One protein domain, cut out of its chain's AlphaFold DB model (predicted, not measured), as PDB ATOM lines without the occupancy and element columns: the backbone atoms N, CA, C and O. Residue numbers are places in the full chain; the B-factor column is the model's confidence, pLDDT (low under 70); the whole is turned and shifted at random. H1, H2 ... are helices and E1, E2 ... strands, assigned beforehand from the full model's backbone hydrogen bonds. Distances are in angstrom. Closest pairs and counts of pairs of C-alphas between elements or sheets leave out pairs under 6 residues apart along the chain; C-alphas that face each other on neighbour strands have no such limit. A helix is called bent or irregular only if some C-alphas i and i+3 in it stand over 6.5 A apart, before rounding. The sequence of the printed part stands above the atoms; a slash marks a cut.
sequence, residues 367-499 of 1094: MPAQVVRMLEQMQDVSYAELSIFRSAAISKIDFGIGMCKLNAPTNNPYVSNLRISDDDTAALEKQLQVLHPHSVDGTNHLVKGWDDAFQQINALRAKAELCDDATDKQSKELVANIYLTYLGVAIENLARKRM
ATOM      1  N   MET A 367     207.693 258.711 133.705       87.12
ATOM      2  CA  MET A 367     208.377 259.765 134.437       87.12
ATOM      3  C   MET A 367     209.637 259.206 135.113       87.12
ATOM      4  O   MET A 367     209.595 258.087 135.637       87.12
ATOM      5  N   PRO A 368     210.740 259.977 135.176       89.69
ATOM      6  CA  PRO A 368     211.925 259.557 135.908       89.69
ATOM      7  C   PRO A 368     211.595 259.145 137.342       89.69
ATOM      8  O   PRO A 368     210.912 259.872 138.069       89.69
ATOM      9  N   ALA A 369     212.117 257.994 137.770       89.00
ATOM     10  CA  ALA A 369     211.827 257.433 139.091       89.00
ATOM     11  C   ALA A 369     212.215 258.396 140.229       89.00
ATOM     12  O   ALA A 369     211.546 258.455 141.259       89.00
ATOM     13  N   GLN A 370     213.264 259.197 140.019       90.88
ATOM     14  CA  GLN A 370     213.709 260.245 140.932       90.88
ATOM     15  C   GLN A 370     212.623 261.311 141.144       90.88
ATOM     16  O   GLN A 370     212.387 261.705 142.284       90.88
ATOM     17  N   VAL A 371     211.937 261.742 140.079       91.81
ATOM     18  CA  VAL A 371     210.847 262.730 140.167       91.81
ATOM     19  C   VAL A 371     209.646 262.121 140.881       91.81
ATOM     20  O   VAL A 371     209.109 262.742 141.795       91.81
ATOM     21  N   VAL A 372     209.263 260.884 140.543       92.38
ATOM     22  CA  VAL A 372     208.149 260.193 141.217       92.38
ATOM     23  C   VAL A 372     208.410 260.077 142.722       92.38
ATOM     24  O   VAL A 372     207.547 260.446 143.512       92.38
ATOM     25  N   ARG A 373     209.627 259.701 143.137       91.00
ATOM     26  CA  ARG A 373     210.031 259.642 144.554       91.00
ATOM     27  C   ARG A 373     209.926 260.996 145.278       91.00
ATOM     28  O   ARG A 373     209.625 261.042 146.474       91.00
ATOM     29  N   MET A 374     210.178 262.109 144.581       92.44
ATOM     30  CA  MET A 374     209.968 263.456 145.130       92.44
ATOM     31  C   MET A 374     208.469 263.770 145.268       92.44
ATOM     32  O   MET A 374     208.048 264.325 146.283       92.44
ATOM     33  N   LEU A 375     207.649 263.372 144.291       93.81
ATOM     34  CA  LEU A 375     206.196 263.580 144.295       93.81
ATOM     35  C   LEU A 375     205.450 262.674 145.286       93.81
ATOM     36  O   LEU A 375     204.420 263.086 145.815       93.81
ATOM     37  N   GLU A 376     205.985 261.495 145.624       93.00
ATOM     38  CA  GLU A 376     205.471 260.621 146.695       93.00
ATOM     39  C   GLU A 376     205.342 261.353 148.038       93.00
ATOM     40  O   GLU A 376     204.550 260.970 148.899       93.00
ATOM     41  N   GLN A 377     206.102 262.429 148.234       90.81
ATOM     42  CA  GLN A 377     205.998 263.249 149.435       90.81
ATOM     43  C   GLN A 377     204.699 264.052 149.519       90.81
ATOM     44  O   GLN A 377     204.339 264.489 150.604       90.81
ATOM     45  N   MET A 378     204.014 264.247 148.396       92.38
ATOM     46  CA  MET A 378     202.721 264.927 148.296       92.38
ATOM     47  C   MET A 378     201.566 263.938 148.114       92.38
ATOM     48  O   MET A 378     200.446 264.354 147.815       92.38
ATOM     49  N   GLN A 379     201.834 262.637 148.254       92.81
ATOM     50  CA  GLN A 379     200.817 261.604 148.119       92.81
ATOM     51  C   GLN A 379     199.675 261.852 149.111       92.81
ATOM     52  O   GLN A 379     199.917 262.052 150.300       92.81
ATOM     53  N   ASP A 380     198.446 261.811 148.597       90.00
ATOM     54  CA  ASP A 380     197.198 261.982 149.343       90.00
ATOM     55  C   ASP A 380     197.047 263.355 150.034       90.00
ATOM     56  O   ASP A 380     196.153 263.543 150.855       90.00
ATOM     57  N   VAL A 381     197.869 264.344 149.658       91.12
ATOM     58  CA  VAL A 381     197.715 265.737 150.101       91.12
ATOM     59  C   VAL A 381     196.782 266.475 149.147       91.12
ATOM     60  O   VAL A 381     196.984 266.476 147.931       91.12
ATOM     61  N   SER A 382     195.758 267.112 149.711       90.44
ATOM     62  CA  SER A 382     194.739 267.863 148.980       90.44
ATOM     63  C   SER A 382     195.110 269.332 148.882       90.44
ATOM     64  O   SER A 382     195.400 269.962 149.893       90.44
ATOM     65  N   TYR A 383     195.082 269.885 147.671       91.94
ATOM     66  CA  TYR A 383     195.341 271.299 147.407       91.94
ATOM     67  C   TYR A 383     194.109 271.971 146.796       91.94
ATOM     68  O   TYR A 383     193.434 271.406 145.927       91.94
ATOM     69  N   ALA A 384     193.831 273.195 147.252       88.62
ATOM     70  CA  ALA A 384     192.657 273.978 146.864       88.62
ATOM     71  C   ALA A 384     192.693 274.485 145.411       88.62
ATOM     72  O   ALA A 384     191.646 274.637 144.780       88.62
ATOM     73  N   GLU A 385     193.892 274.783 144.904       88.62
ATOM     74  CA  GLU A 385     194.130 275.382 143.590       88.62
ATOM     75  C   GLU A 385     195.333 274.744 142.894       88.62
ATOM     76  O   GLU A 385     196.269 274.258 143.537       88.62
ATOM     77  N   LEU A 386     195.337 274.839 141.562       88.06
ATOM     78  CA  LEU A 386     196.435 274.370 140.721       88.06
ATOM     79  C   LEU A 386     197.741 275.110 141.017       88.06
ATOM     80  O   LEU A 386     198.802 274.499 141.046       88.06
ATOM     81  N   SER A 387     197.661 276.422 141.245       88.38
ATOM     82  CA  SER A 387     198.798 277.293 141.565       88.38
ATOM     83  C   SER A 387     199.561 276.797 142.800       88.38
ATOM     84  O   SER A 387     200.788 276.677 142.773       88.38
ATOM     85  N   ILE A 388     198.823 276.437 143.851       92.12
ATOM     86  CA  ILE A 388     199.371 275.932 145.106       92.12
ATOM     87  C   ILE A 388     199.954 274.530 144.905       92.12
ATOM     88  O   ILE A 388     201.110 274.301 145.262       92.12
ATOM     89  N   PHE A 389     199.207 273.623 144.267       95.00
ATOM     90  CA  PHE A 389     199.693 272.278 143.940       95.00
ATOM     91  C   PHE A 389     200.998 272.320 143.130       95.00
ATOM     92  O   PHE A 389     201.964 271.629 143.453       95.00
ATOM     93  N   ARG A 390     201.049 273.182 142.109       94.12
ATOM     94  CA  ARG A 390     202.231 273.414 141.276       94.12
ATOM     95  C   ARG A 390     203.410 273.899 142.114       94.12
ATOM     96  O   ARG A 390     204.505 273.362 141.969       94.12
ATOM     97  N   SER A 391     203.197 274.872 143.006       93.81
ATOM     98  CA  SER A 391     204.257 275.359 143.903       93.81
ATOM     99  C   SER A 391     204.817 274.242 144.792       93.81
ATOM    100  O   SER A 391     206.031 274.114 144.932       93.81
ATOM    101  N   ALA A 392     203.950 273.357 145.294       94.75
ATOM    102  CA  ALA A 392     204.347 272.204 146.089       94.75
ATOM    103  C   ALA A 392     205.148 271.183 145.274       94.75
ATOM    104  O   ALA A 392     206.212 270.757 145.723       94.75
ATOM    105  N   ALA A 393     204.707 270.858 144.057       95.69
ATOM    106  CA  ALA A 393     205.429 269.941 143.177       95.69
ATOM    107  C   ALA A 393     206.822 270.482 142.819       95.69
ATOM    108  O   ALA A 393     207.816 269.767 142.960       95.69
ATOM    109  N   ILE A 394     206.908 271.763 142.442       95.12
ATOM    110  CA  ILE A 394     208.180 272.449 142.171       95.12
ATOM    111  C   ILE A 394     209.070 272.429 143.415       95.12
ATOM    112  O   ILE A 394     210.245 272.100 143.303       95.12
ATOM    113  N   SER A 395     208.524 272.705 144.602       92.88
ATOM    114  CA  SER A 395     209.284 272.700 145.854       92.88
ATOM    115  C   SER A 395     209.860 271.323 146.198       92.88
ATOM    116  O   SER A 395     211.026 271.232 146.586       92.88
ATOM    117  N   LYS A 396     209.094 270.234 146.035       92.88
ATOM    118  CA  LYS A 396     209.624 268.879 146.276       92.88
ATOM    119  C   LYS A 396     210.732 268.525 145.287       92.88
ATOM    120  O   LYS A 396     211.712 267.892 145.684       92.88
ATOM    121  N   ILE A 397     210.598 268.954 144.032       94.06
ATOM    122  CA  ILE A 397     211.627 268.752 143.009       94.06
ATOM    123  C   ILE A 397     212.869 269.595 143.316       94.06
ATOM    124  O   ILE A 397     213.978 269.077 143.244       94.06
ATOM    125  N   ASP A 398     212.703 270.848 143.736       92.62
ATOM    126  CA  ASP A 398     213.800 271.741 144.127       92.62
ATOM    127  C   ASP A 398     214.604 271.169 145.303       92.62
ATOM    128  O   ASP A 398     215.823 271.012 145.203       92.62
ATOM    129  N   PHE A 399     213.930 270.719 146.369       90.50
ATOM    130  CA  PHE A 399     214.593 270.035 147.487       90.50
ATOM    131  C   PHE A 399     215.289 268.738 147.064       90.50
ATOM    132  O   PHE A 399     216.371 268.426 147.565       90.50
ATOM    133  N   GLY A 400     214.694 267.997 146.129       91.75
ATOM    134  CA  GLY A 400     215.287 266.796 145.561       91.75
ATOM    135  C   GLY A 400     216.562 267.081 144.761       91.75
ATOM    136  O   GLY A 400     217.585 266.429 144.978       91.75
ATOM    137  N   ILE A 401     216.536 268.084 143.880       92.69
ATOM    138  CA  ILE A 401     217.697 268.520 143.091       92.69
ATOM    139  C   ILE A 401     218.756 269.170 143.995       92.69
ATOM    140  O   ILE A 401     219.946 269.046 143.717       92.69
ATOM    141  N   GLY A 402     218.382 269.822 145.095       89.44
ATOM    142  CA  GLY A 402     219.324 270.267 146.126       89.44
ATOM    143  C   GLY A 402     220.385 271.262 145.634       89.44
ATOM    144  O   GLY A 402     221.537 271.206 146.092       89.44
ATOM    145  N   MET A 403     220.020 272.145 144.697       90.94
ATOM    146  CA  MET A 403     220.824 273.327 144.357       90.94
ATOM    147  C   MET A 403     220.930 274.249 145.572       90.94
ATOM    148  O   MET A 403     220.036 274.264 146.411       90.94
ATOM    149  N   CYS A 404     222.030 275.001 145.689       89.00
ATOM    150  CA  CYS A 404     222.218 275.940 146.803       89.00
ATOM    151  C   CYS A 404     221.974 275.284 148.175       89.00
ATOM    152  O   CYS A 404     221.315 275.833 149.049       89.00
ATOM    153  N   LYS A 405     222.518 274.075 148.375       80.00
ATOM    154  CA  LYS A 405     222.195 273.176 149.500       80.00
ATOM    155  C   LYS A 405     222.269 273.788 150.903       80.00
ATOM    156  O   LYS A 405     221.645 273.264 151.817       80.00
ATOM    157  N   LEU A 406     223.077 274.831 151.082       81.69
ATOM    158  CA  LEU A 406     223.258 275.512 152.364       81.69
ATOM    159  C   LEU A 406     222.186 276.580 152.632       81.69
ATOM    160  O   LEU A 406     222.063 277.019 153.770       81.69
ATOM    161  N   ASN A 407     221.410 276.977 151.619       80.31
ATOM    162  CA  ASN A 407     220.265 277.881 151.743       80.31
ATOM    163  C   ASN A 407     219.033 277.155 152.297       80.31
ATOM    164  O   ASN A 407     218.206 277.762 152.977       80.31
ATOM    165  N   ALA A 408     218.921 275.849 152.043       71.69
ATOM    166  CA  ALA A 408     217.922 275.004 152.679       71.69
ATOM    167  C   ALA A 408     218.262 274.798 154.169       71.69
ATOM    168  O   ALA A 408     219.441 274.773 154.533       71.69
ATOM    169  N   PRO A 409     217.263 274.612 155.051       67.88
ATOM    170  CA  PRO A 409     217.506 274.359 156.467       67.88
ATOM    171  C   PRO A 409     218.268 273.038 156.648       67.88
ATOM    172  O   PRO A 409     217.674 271.964 156.708       67.88
ATOM    173  N   THR A 410     219.596 273.115 156.768       63.25
ATOM    174  CA  THR A 410     220.495 271.951 156.881       63.25
ATOM    175  C   THR A 410     220.217 271.099 158.117       63.25
ATOM    176  O   THR A 410     220.581 269.929 158.158       63.25
ATOM    177  N   ASN A 411     219.554 271.682 159.120       72.06
ATOM    178  CA  ASN A 411     219.151 271.013 160.355       72.06
ATOM    179  C   ASN A 411     217.778 270.329 160.248       72.06
ATOM    180  O   ASN A 411     217.321 269.762 161.238       72.06
ATOM    181  N   ASN A 412     217.103 270.406 159.094       84.50
ATOM    182  CA  ASN A 412     215.849 269.706 158.851       84.50
ATOM    183  C   ASN A 412     216.139 268.335 158.202       84.50
ATOM    184  O   ASN A 412     216.452 268.278 157.006       84.50
ATOM    185  N   PRO A 413     216.008 267.221 158.952       83.00
ATOM    186  CA  PRO A 413     216.361 265.890 158.467       83.00
ATOM    187  C   PRO A 413     215.442 265.413 157.339       83.00
ATOM    188  O   PRO A 413     215.835 264.579 156.527       83.00
ATOM    189  N   TYR A 414     214.208 265.925 157.270       87.75
ATOM    190  CA  TYR A 414     213.300 265.604 156.177       87.75
ATOM    191  C   TYR A 414     213.833 266.174 154.859       87.75
ATOM    192  O   TYR A 414     214.001 265.424 153.901       87.75
ATOM    193  N   VAL A 415     214.181 267.465 154.832       85.00
ATOM    194  CA  VAL A 415     214.694 268.134 153.622       85.00
ATOM    195  C   VAL A 415     216.023 267.522 153.178       85.00
ATOM    196  O   VAL A 415     216.201 267.242 151.993       85.00
ATOM    197  N   SER A 416     216.933 267.228 154.113       81.69
ATOM    198  CA  SER A 416     218.219 266.606 153.773       81.69
ATOM    199  C   SER A 416     218.067 265.225 153.126       81.69
ATOM    200  O   SER A 416     218.863 264.871 152.261       81.69
ATOM    201  N   ASN A 417     217.043 264.457 153.518       85.69
ATOM    202  CA  ASN A 417     216.791 263.109 153.000       85.69
ATOM    203  C   ASN A 417     216.086 263.089 151.633       85.69
ATOM    204  O   ASN A 417     216.044 262.037 150.992       85.69
ATOM    205  N   LEU A 418     215.521 264.218 151.188       88.06
ATOM    206  CA  LEU A 418     214.912 264.331 149.858       88.06
ATOM    207  C   LEU A 418     215.945 264.467 148.747       88.06
ATOM    208  O   LEU A 418     215.673 264.061 147.617       88.06
ATOM    209  N   ARG A 419     217.120 265.017 149.062       89.75
ATOM    210  CA  ARG A 419     218.172 265.260 148.080       89.75
ATOM    211  C   ARG A 419     218.608 263.957 147.407       89.75
ATOM    212  O   ARG A 419     219.012 263.004 148.074       89.75
ATOM    213  N   ILE A 420     218.598 263.948 146.079       92.31
ATOM    214  CA  ILE A 420     219.081 262.817 145.281       92.31
ATOM    215  C   ILE A 420     220.606 262.826 145.163       92.31
ATOM    216  O   ILE A 420     221.247 263.883 145.234       92.31
ATOM    217  N   SER A 421     221.190 261.646 144.952       92.00
ATOM    218  CA  SER A 421     222.628 261.495 144.717       92.00
ATOM    219  C   SER A 421     223.071 262.174 143.411       92.00
ATOM    220  O   SER A 421     222.246 262.559 142.577       92.00
ATOM    221  N   ASP A 422     224.377 262.371 143.228       90.31
ATOM    222  CA  ASP A 422     224.897 262.921 141.968       90.31
ATOM    223  C   ASP A 422     224.692 261.929 140.806       90.31
ATOM    224  O   ASP A 422     224.306 262.343 139.714       90.31
ATOM    225  N   ASP A 423     224.793 260.620 141.070       91.06
ATOM    226  CA  ASP A 423     224.465 259.561 140.101       91.06
ATOM    227  C   ASP A 423     222.986 259.606 139.682       91.06
ATOM    228  O   ASP A 423     222.661 259.525 138.496       91.06
ATOM    229  N   ASP A 424     222.080 259.803 140.644       92.56
ATOM    230  CA  ASP A 424     220.649 259.980 140.376       92.56
ATOM    231  C   ASP A 424     220.359 261.250 139.568       92.56
ATOM    232  O   ASP A 424     219.412 261.280 138.786       92.56
ATOM    233  N   THR A 425     221.170 262.296 139.738       92.25
ATOM    234  CA  THR A 425     221.033 263.547 138.976       92.25
ATOM    235  C   THR A 425     221.449 263.339 137.523       92.25
ATOM    236  O   THR A 425     220.734 263.761 136.617       92.25
ATOM    237  N   ALA A 426     222.545 262.612 137.290       89.88
ATOM    238  CA  ALA A 426     222.965 262.224 135.945       89.88
ATOM    239  C   ALA A 426     221.958 261.269 135.272       89.88
ATOM    240  O   ALA A 426     221.754 261.319 134.057       89.88
ATOM    241  N   ALA A 427     221.304 260.394 136.046       89.94
ATOM    242  CA  ALA A 427     220.216 259.557 135.544       89.94
ATOM    243  C   ALA A 427     218.979 260.391 135.173       89.94
ATOM    244  O   ALA A 427     218.401 260.177 134.106       89.94
ATOM    245  N   LEU A 428     218.610 261.360 136.019       90.75
ATOM    246  CA  LEU A 428     217.510 262.292 135.776       90.75
ATOM    247  C   LEU A 428     217.730 263.098 134.489       90.75
ATOM    248  O   LEU A 428     216.815 263.193 133.674       90.75
ATOM    249  N   GLU A 429     218.946 263.609 134.279       90.75
ATOM    250  CA  GLU A 429     219.345 264.324 133.061       90.75
ATOM    251  C   GLU A 429     219.077 263.487 131.803       90.75
ATOM    252  O   GLU A 429     218.359 263.911 130.899       90.75
ATOM    253  N   LYS A 430     219.585 262.249 131.772       88.12
ATOM    254  CA  LYS A 430     219.426 261.355 130.616       88.12
ATOM    255  C   LYS A 430     217.972 260.974 130.354       88.12
ATOM    256  O   LYS A 430     217.577 260.853 129.200       88.12
ATOM    257  N   GLN A 431     217.187 260.740 131.405       85.56
ATOM    258  CA  GLN A 431     215.795 260.308 131.260       85.56
ATOM    259  C   GLN A 431     214.887 261.450 130.801       85.56
ATOM    260  O   GLN A 431     214.022 261.226 129.959       85.56
ATOM    261  N   LEU A 432     215.102 262.669 131.300       83.50
ATOM    262  CA  LEU A 432     214.346 263.836 130.853       83.50
ATOM    263  C   LEU A 432     214.740 264.287 129.439       83.50
ATOM    264  O   LEU A 432     213.869 264.745 128.707       83.50
ATOM    265  N   GLN A 433     215.997 264.096 129.019       82.69
ATOM    266  CA  GLN A 433     216.455 264.437 127.662       82.69
ATOM    267  C   GLN A 433     215.687 263.690 126.555       82.69
ATOM    268  O   GLN A 433     215.552 264.197 125.445       82.69
ATOM    269  N   VAL A 434     215.185 262.484 126.846       80.25
ATOM    270  CA  VAL A 434     214.405 261.666 125.898       80.25
ATOM    271  C   VAL A 434     212.959 262.169 125.763       80.25
ATOM    272  O   VAL A 434     212.280 261.843 124.789       80.25
ATOM    273  N   LEU A 435     212.475 262.972 126.714       76.00
ATOM    274  CA  LEU A 435     211.113 263.499 126.706       76.00
ATOM    275  C   LEU A 435     211.021 264.727 125.798       76.00
ATOM    276  O   LEU A 435     211.873 265.618 125.835       76.00
ATOM    277  N   HIS A 436     209.948 264.818 125.014       72.50
ATOM    278  CA  HIS A 436     209.689 266.031 124.245       72.50
ATOM    279  C   HIS A 436     209.177 267.149 125.165       72.50
ATOM    280  O   HIS A 436     208.318 266.892 126.015       72.50
ATOM    281  N   PRO A 437     209.658 268.395 124.995       72.31
ATOM    282  CA  PRO A 437     209.131 269.531 125.735       72.31
ATOM    283  C   PRO A 437     207.658 269.726 125.369       72.31
ATOM    284  O   PRO A 437     207.295 269.847 124.196       72.31
ATOM    285  N   HIS A 438     206.808 269.751 126.386       70.50
ATOM    286  CA  HIS A 438     205.379 269.944 126.241       70.50
ATOM    287  C   HIS A 438     204.873 270.786 127.408       70.50
ATOM    288  O   HIS A 438     204.645 270.286 128.512       70.50
ATOM    289  N   SER A 439     204.730 272.086 127.159       67.94
ATOM    290  CA  SER A 439     204.292 273.039 128.169       67.94
ATOM    291  C   SER A 439     202.789 273.272 128.142       67.94
ATOM    292  O   SER A 439     202.128 273.177 127.107       67.94
ATOM    293  N   VAL A 440     202.258 273.617 129.315       61.84
ATOM    294  CA  VAL A 440     200.827 273.867 129.546       61.84
ATOM    295  C   VAL A 440     200.308 275.047 128.713       61.84
ATOM    296  O   VAL A 440     199.153 275.055 128.302       61.84
ATOM    297  N   ASP A 441     201.158 276.037 128.446       64.75
ATOM    298  CA  ASP A 441     200.831 277.267 127.717       64.75
ATOM    299  C   ASP A 441     201.407 277.307 126.290       64.75
ATOM    300  O   ASP A 441     201.292 278.319 125.599       64.75
ATOM    301  N   GLY A 442     202.034 276.218 125.835       65.25
ATOM    302  CA  GLY A 442     202.700 276.142 124.533       65.25
ATOM    303  C   GLY A 442     203.998 276.952 124.433       65.25
ATOM    304  O   GLY A 442     204.600 276.996 123.359       65.25
ATOM    305  N   THR A 443     204.457 277.581 125.522       73.69
ATOM    306  CA  THR A 443     205.722 278.324 125.560       73.69
ATOM    307  C   THR A 443     206.852 277.470 126.129       73.69
ATOM    308  O   THR A 443     206.669 276.733 127.095       73.69
ATOM    309  N   ASN A 444     208.037 277.530 125.521       77.69
ATOM    310  CA  ASN A 444     209.213 276.880 126.089       77.69
ATOM    311  C   ASN A 444     209.834 277.806 127.145       77.69
ATOM    312  O   ASN A 444     210.386 278.850 126.798       77.69
ATOM    313  N   HIS A 445     209.751 277.417 128.419       82.00
ATOM    314  CA  HIS A 445     210.245 278.220 129.546       82.00
ATOM    315  C   HIS A 445     211.767 278.102 129.745       82.00
ATOM    316  O   HIS A 445     212.368 278.885 130.481       82.00
ATOM    317  N   LEU A 446     212.431 277.153 129.075       82.75
ATOM    318  CA  LEU A 446     213.884 276.966 129.135       82.75
ATOM    319  C   LEU A 446     214.615 277.802 128.076       82.75
ATOM    320  O   LEU A 446     214.871 277.361 126.959       82.75
ATOM    321  N   VAL A 447     215.013 279.013 128.471       72.69
ATOM    322  CA  VAL A 447     215.662 280.000 127.586       72.69
ATOM    323  C   VAL A 447     217.058 279.572 127.101       72.69
ATOM    324  O   VAL A 447     217.422 279.874 125.969       72.69
ATOM    325  N   LYS A 448     217.854 278.890 127.938       71.69
ATOM    326  CA  LYS A 448     219.265 278.553 127.644       71.69
ATOM    327  C   LYS A 448     219.481 277.142 127.067       71.69
ATOM    328  O   LYS A 448     220.608 276.742 126.840       71.69
ATOM    329  N   GLY A 449     218.416 276.402 126.760       76.56
ATOM    330  CA  GLY A 449     218.534 275.018 126.287       76.56
ATOM    331  C   GLY A 449     218.849 274.013 127.406       76.56
ATOM    332  O   GLY A 449     219.097 274.383 128.553       76.56
ATOM    333  N   TRP A 450     218.759 272.723 127.072       83.69
ATOM    334  CA  TRP A 450     218.799 271.608 128.029       83.69
ATOM    335  C   TRP A 450     220.169 271.413 128.696       83.69
ATOM    336  O   TRP A 450     220.257 271.337 129.922       83.69
ATOM    337  N   ASP A 451     221.237 271.383 127.896       86.00
ATOM    338  CA  ASP A 451     222.591 271.087 128.380       86.00
ATOM    339  C   ASP A 451     223.101 272.186 129.334       86.00
ATOM    340  O   ASP A 451     223.630 271.891 130.408       86.00
ATOM    341  N   ASP A 452     222.848 273.458 129.006       88.62
ATOM    342  CA  ASP A 452     223.198 274.603 129.859       88.62
ATOM    343  C   ASP A 452     222.468 274.548 131.211       88.62
ATOM    344  O   ASP A 452     223.045 274.886 132.251       88.62
ATOM    345  N   ALA A 453     221.204 274.106 131.219       89.88
ATOM    346  CA  ALA A 453     220.417 273.976 132.440       89.88
ATOM    347  C   ALA A 453     221.034 272.945 133.397       89.88
ATOM    348  O   ALA A 453     221.223 273.245 134.578       89.88
ATOM    349  N   PHE A 454     221.409 271.760 132.905       91.62
ATOM    350  CA  PHE A 454     222.016 270.723 133.746       91.62
ATOM    351  C   PHE A 454     223.467 271.025 134.123       91.62
ATOM    352  O   PHE A 454     223.881 270.730 135.249       91.62
ATOM    353  N   GLN A 455     224.217 271.726 133.268       91.94
ATOM    354  CA  GLN A 455     225.517 272.272 133.650       91.94
ATOM    355  C   GLN A 455     225.383 273.262 134.821       91.94
ATOM    356  O   GLN A 455     226.147 273.184 135.791       91.94
ATOM    357  N   GLN A 456     224.390 274.158 134.770       92.81
ATOM    358  CA  GLN A 456     224.107 275.101 135.853       92.81
ATOM    359  C   GLN A 456     223.654 274.382 137.135       92.81
ATOM    360  O   GLN A 456     224.151 274.713 138.215       92.81
ATOM    361  N   ILE A 457     222.777 273.376 137.033       93.81
ATOM    362  CA  ILE A 457     222.343 272.552 138.176       93.81
ATOM    363  C   ILE A 457     223.550 271.912 138.864       93.81
ATOM    364  O   ILE A 457     223.716 272.048 140.078       93.81
ATOM    365  N   ASN A 458     224.423 271.257 138.097       93.31
ATOM    366  CA  ASN A 458     225.597 270.575 138.635       93.31
ATOM    367  C   ASN A 458     226.562 271.560 139.318       93.31
ATOM    368  O   ASN A 458     227.040 271.290 140.424       93.31
ATOM    369  N   ALA A 459     226.780 272.742 138.729       93.19
ATOM    370  CA  ALA A 459     227.595 273.794 139.337       93.19
ATOM    371  C   ALA A 459     227.011 274.290 140.675       93.19
ATOM    372  O   ALA A 459     227.737 274.424 141.666       93.19
ATOM    373  N   LEU A 460     225.696 274.522 140.737       93.50
ATOM    374  CA  LEU A 460     225.017 274.999 141.946       93.50
ATOM    375  C   LEU A 460     224.911 273.928 143.041       93.50
ATOM    376  O   LEU A 460     224.960 274.260 144.227       93.50
ATOM    377  N   ARG A 461     224.811 272.645 142.674       91.75
ATOM    378  CA  ARG A 461     224.844 271.510 143.616       91.75
ATOM    379  C   ARG A 461     226.214 271.319 144.268       91.75
ATOM    380  O   ARG A 461     226.276 270.908 145.436       91.75
ATOM    381  N   ALA A 462     227.286 271.596 143.521       89.88
ATOM    382  CA  ALA A 462     228.672 271.472 143.971       89.88
ATOM    383  C   ALA A 462     229.131 272.642 144.859       89.88
ATOM    384  O   ALA A 462     230.122 272.509 145.580       89.88
ATOM    385  N   LYS A 463     228.414 273.776 144.842       89.12
ATOM    386  CA  LYS A 463     228.764 274.966 145.627       89.12
ATOM    387  C   LYS A 463     228.845 274.632 147.125       89.12
ATOM    388  O   LYS A 463     227.926 274.057 147.714       89.12
ATOM    389  N   ALA A 464     229.980 274.974 147.734       84.00
ATOM    390  CA  ALA A 464     230.279 274.706 149.144       84.00
ATOM    391  C   ALA A 464     229.887 275.859 150.085       84.00
ATOM    392  O   ALA A 464     230.055 275.739 151.293       84.00
ATOM    393  N   GLU A 465     229.358 276.955 149.539       87.75
ATOM    394  CA  GLU A 465     228.977 278.174 150.256       87.75
ATOM    395  C   GLU A 465     227.483 278.476 150.066       87.75
ATOM    396  O   GLU A 465     226.858 277.976 149.125       87.75
ATOM    397  N   LEU A 466     226.923 279.298 150.961       87.69
ATOM    398  CA  LEU A 466     225.578 279.862 150.813       87.69
ATOM    399  C   LEU A 466     225.482 280.626 149.485       87.69
ATOM    400  O   LEU A 466     226.345 281.439 149.146       87.69
ATOM    401  N   CYS A 467     224.429 280.362 148.723       91.94
ATOM    402  CA  CYS A 467     224.054 281.202 147.599       91.94
ATOM    403  C   CYS A 467     223.523 282.539 148.119       91.94
ATOM    404  O   CYS A 467     222.782 282.576 149.100       91.94
ATOM    405  N   ASP A 468     223.879 283.630 147.443       93.00
ATOM    406  CA  ASP A 468     223.182 284.899 147.617       93.00
ATOM    407  C   ASP A 468     221.718 284.791 147.146       93.00
ATOM    408  O   ASP A 468     221.361 283.891 146.379       93.00
ATOM    409  N   ASP A 469     220.883 285.732 147.591       87.38
ATOM    410  CA  ASP A 469     219.442 285.751 147.310       87.38
ATOM    411  C   ASP A 469     219.116 285.724 145.808       87.38
ATOM    412  O   ASP A 469     218.119 285.128 145.395       87.38
ATOM    413  N   ALA A 470     219.938 286.364 144.967       92.12
ATOM    414  CA  ALA A 470     219.702 286.406 143.527       92.12
ATOM    415  C   ALA A 470     219.981 285.042 142.882       92.12
ATOM    416  O   ALA A 470     219.187 284.574 142.064       92.12
ATOM    417  N   THR A 471     221.071 284.388 143.283       92.88
ATOM    418  CA  THR A 471     221.437 283.045 142.825       92.88
ATOM    419  C   THR A 471     220.419 281.994 143.286       92.88
ATOM    420  O   THR A 471     220.017 281.158 142.479       92.88
ATOM    421  N   ASP A 472     219.963 282.051 144.543       89.56
ATOM    422  CA  ASP A 472     218.928 281.146 145.079       89.56
ATOM    423  C   ASP A 472     217.583 281.316 144.353       89.56
ATOM    424  O   ASP A 472     216.903 280.351 144.000       89.56
ATOM    425  N   LYS A 473     217.209 282.561 144.042       89.94
ATOM    426  CA  LYS A 473     216.011 282.829 143.245       89.94
ATOM    427  C   LYS A 473     216.131 282.250 141.832       89.94
ATOM    428  O   LYS A 473     215.201 281.596 141.365       89.94
ATOM    429  N   GLN A 474     217.275 282.446 141.172       90.88
ATOM    430  CA  GLN A 474     217.527 281.898 139.834       90.88
ATOM    431  C   GLN A 474     217.519 280.365 139.820       90.88
ATOM    432  O   GLN A 474     217.046 279.772 138.851       90.88
ATOM    433  N   SER A 475     218.009 279.706 140.876       91.69
ATOM    434  CA  SER A 475     217.962 278.244 140.961       91.69
ATOM    435  C   SER A 475     216.526 277.734 141.072       91.69
ATOM    436  O   SER A 475     216.150 276.818 140.344       91.69
ATOM    437  N   LYS A 476     215.692 278.372 141.902       91.44
ATOM    438  CA  LYS A 476     214.264 278.031 142.029       91.44
ATOM    439  C   LYS A 476     213.497 278.271 140.722       91.44
ATOM    440  O   LYS A 476     212.693 277.432 140.314       91.44
ATOM    441  N   GLU A 477     213.780 279.377 140.029       92.12
ATOM    442  CA  GLU A 477     213.221 279.671 138.699       92.12
ATOM    443  C   GLU A 477     213.626 278.610 137.661       92.12
ATOM    444  O   GLU A 477     212.792 278.186 136.862       92.12
ATOM    445  N   LEU A 478     214.868 278.114 137.699       93.25
ATOM    446  CA  LEU A 478     215.323 277.048 136.804       93.25
ATOM    447  C   LEU A 478     214.521 275.749 136.993       93.25
ATOM    448  O   LEU A 478     214.098 275.148 136.004       93.25
ATOM    449  N   VAL A 479     214.253 275.340 138.239       93.25
ATOM    450  CA  VAL A 479     213.407 274.165 138.526       93.25
ATOM    451  C   VAL A 479     211.980 274.382 138.040       93.25
ATOM    452  O   VAL A 479     211.406 273.493 137.408       93.25
ATOM    453  N   ALA A 480     211.415 275.567 138.286       92.62
ATOM    454  CA  ALA A 480     210.081 275.915 137.811       92.62
ATOM    455  C   ALA A 480     209.986 275.830 136.279       92.62
ATOM    456  O   ALA A 480     209.033 275.254 135.757       92.62
ATOM    457  N   ASN A 481     210.999 276.315 135.559       91.50
ATOM    458  CA  ASN A 481     211.045 276.263 134.099       91.50
ATOM    459  C   ASN A 481     211.149 274.825 133.572       91.50
ATOM    460  O   ASN A 481     210.455 274.476 132.615       91.50
ATOM    461  N   ILE A 482     211.959 273.968 134.209       90.12
ATOM    462  CA  ILE A 482     212.028 272.534 133.875       90.12
ATOM    463  C   ILE A 482     210.669 271.872 134.110       90.12
ATOM    464  O   ILE A 482     210.171 271.159 133.236       90.12
ATOM    465  N   TYR A 483     210.041 272.141 135.257       92.06
ATOM    466  CA  TYR A 483     208.725 271.608 135.583       92.06
ATOM    467  C   TYR A 483     207.681 272.017 134.541       92.06
ATOM    468  O   TYR A 483     207.030 271.150 133.964       92.06
ATOM    469  N   LEU A 484     207.555 273.315 134.252       88.75
ATOM    470  CA  LEU A 484     206.574 273.845 133.301       88.75
ATOM    471  C   LEU A 484     206.798 273.343 131.869       88.75
ATOM    472  O   LEU A 484     205.830 273.208 131.124       88.75
ATOM    473  N   THR A 485     208.047 273.059 131.492       85.44
ATOM    474  CA  THR A 485     208.402 272.623 130.134       85.44
ATOM    475  C   THR A 485     208.231 271.117 129.929       85.44
ATOM    476  O   THR A 485     207.821 270.707 128.847       85.44
ATOM    477  N   TYR A 486     208.541 270.290 130.932       83.31
ATOM    478  CA  TYR A 486     208.615 268.832 130.750       83.31
ATOM    479  C   TYR A 486     207.642 268.025 131.606       83.31
ATOM    480  O   TYR A 486     207.274 266.922 131.217       83.31
ATOM    481  N   LEU A 487     207.242 268.517 132.780       87.75
ATOM    482  CA  LEU A 487     206.588 267.687 133.800       87.75
ATOM    483  C   LEU A 487     205.142 268.103 134.089       87.75
ATOM    484  O   LEU A 487     204.291 267.247 134.336       87.75
ATOM    485  N   GLY A 488     204.863 269.406 134.043       87.38
ATOM    486  CA  GLY A 488     203.631 270.011 134.541       87.38
ATOM    487  C   GLY A 488     202.376 269.416 133.918       87.38
ATOM    488  O   GLY A 488     201.501 268.973 134.650       87.38
ATOM    489  N   VAL A 489     202.312 269.295 132.587       81.38
ATOM    490  CA  VAL A 489     201.109 268.785 131.897       81.38
ATOM    491  C   VAL A 489     200.710 267.392 132.397       81.38
ATOM    492  O   VAL A 489     199.540 267.151 132.687       81.38
ATOM    493  N   ALA A 490     201.666 266.470 132.525       82.44
ATOM    494  CA  ALA A 490     201.382 265.108 132.970       82.44
ATOM    495  C   ALA A 490     200.966 265.065 134.449       82.44
ATOM    496  O   ALA A 490     199.972 264.426 134.797       82.44
ATOM    497  N   ILE A 491     201.705 265.770 135.312       90.00
ATOM    498  CA  ILE A 491     201.473 265.770 136.761       90.00
ATOM    499  C   ILE A 491     200.145 266.457 137.099       90.00
ATOM    500  O   ILE A 491     199.335 265.907 137.842       90.00
ATOM    501  N   GLU A 492     199.906 267.648 136.551       89.19
ATOM    502  CA  GLU A 492     198.739 268.479 136.861       89.19
ATOM    503  C   GLU A 492     197.434 267.838 136.375       89.19
ATOM    504  O   GLU A 492     196.449 267.823 137.116       89.19
ATOM    505  N   ASN A 493     197.436 267.233 135.181       82.62
ATOM    506  CA  ASN A 493     196.264 266.534 134.648       82.62
ATOM    507  C   ASN A 493     195.874 265.317 135.494       82.62
ATOM    508  O   ASN A 493     194.685 265.043 135.664       82.62
ATOM    509  N   LEU A 494     196.854 264.583 136.030       86.44
ATOM    510  CA  LEU A 494     196.574 263.456 136.919       86.44
ATOM    511  C   LEU A 494     196.154 263.915 138.312       86.44
ATOM    512  O   LEU A 494     195.270 263.296 138.905       86.44
ATOM    513  N   ALA A 495     196.752 264.989 138.825       90.25
ATOM    514  CA  ALA A 495     196.423 265.524 140.138       90.25
ATOM    515  C   ALA A 495     195.005 266.102 140.201       90.25
ATOM    516  O   ALA A 495     194.352 266.034 141.239       90.25
ATOM    517  N   ARG A 496     194.505 266.665 139.101       87.38
ATOM    518  CA  ARG A 496     193.199 267.319 139.050       87.38
ATOM    519  C   ARG A 496     192.042 266.328 139.240       87.38
ATOM    520  O   ARG A 496     191.814 265.447 138.413       87.38
ATOM    521  N   LYS A 497     191.271 266.492 140.319       84.75
ATOM    522  CA  LYS A 497     190.095 265.681 140.671       84.75
ATOM    523  C   LYS A 497     188.844 266.549 140.698       84.75
ATOM    524  O   LYS A 497     188.801 267.558 141.394       84.75
ATOM    525  N   ARG A 498     187.812 266.154 139.954       78.94
ATOM    526  CA  ARG A 498     186.499 266.808 140.006       78.94
ATOM    527  C   ARG A 498     185.762 266.398 141.283       78.94
ATOM    528  O   ARG A 498     185.827 265.233 141.680       78.94
ATOM    529  N   MET A 499     185.057 267.338 141.909       75.88
ATOM    530  CA  MET A 499     184.142 267.019 143.003       75.88
ATOM    531  C   MET A 499     183.027 266.079 142.506       75.88
ATOM    532  O   MET A 499     182.538 266.267 141.391       75.88
TER     533      MET A 499
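AT A GLANCE: This is residues 367 to 499 of the 1094 residues of an uncharacterized protein of Duganella sp. FT80W (UniProt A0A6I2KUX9). Two helices cross steeply at the core, the long kinked H6 and H2, and the short helices H1 and H3 pack on H2. H4 and H5 stand side by side, running opposite ways, near the last residue of H2, and the three-residue strand E1 runs on from H6 to the far end of the printed part. The printed part has 133 residues, with six named helices and one named strand in the order H1 H2 H3 H4 H5 H6 E1; E1 pairs with no named strand, and the class is mostly helix. The whole is compact, with a radius of gyration of the C-alphas of 14.5 A and spans of 47 by 33 by 27 A.

IN THESE COORDINATES: Begin with the longest helix, H6, residues 469 to 495: find C-alpha 469 at (219.442, 285.751, 147.310), from where it runs 31.5 A to C-alpha 495. Near residue 488 it has a kink of 73 degrees; it is irregular there, with C-alphas 486 and 489 7.6 A apart. E1, residues 496 to 498, follows and ends at C-alpha 498, (186.499, 266.808, 140.006). Go back to H2, residues 386 to 401, 22.2 A long, and to H1, residues 369 to 378, 15.0 A long, which begins at C-alpha 369, (211.827, 257.433, 139.091). H3 is residues 413 to 418, 8.9 A; H4 is residues 422 to 433, 16.7 A; H5 is residues 450 to 462, 18.8 A.

HOW THE PARTS SIT: Look first at H6 and H2, the hub: they touch, closest at the C-alphas of Ile 394 and Ala 480, 5.9 A, at a steep tilt of 61 degrees, opposite ways. H1 touches H2 at a steep tilt of 51 degrees, with the C-alphas of Met 374 and Lys 396 closest at 5.6 A. H3 touches residues 396 to 400 of H2, about perpendicular at 89 degrees; the C-alphas of Gly 400 and Leu 418 are closest, 5.0 A. H5 only just touches H6, with 3 pairs of C-alphas within 8 A, closest Ala 453 and Leu 478 at 7.4 A. H4 only just touches H1, also with 3 pairs, closest Gln 370 and Leu 428 at 6.7 A. H4 and H5 are close but not clearly touching, at a shallow tilt of 14 degrees. H1 and H6 are apart. Every O i to N i+4 pair is within hydrogen-bond range in H2, H3, H4 and H5; H1 has 4 of 6 and H6 20 of 23.

THE WHOLE: The C-alphas of Ala 464 and Met 499 are the two farthest apart, 47.2 A. The printed part has no cut. The links H2 to H3 and H4 to H5 are long; the second is residues 434 to 449. Mean pLDDT of the printed part is 86.8; residues 409 to 410 and 439 to 442 are under 70.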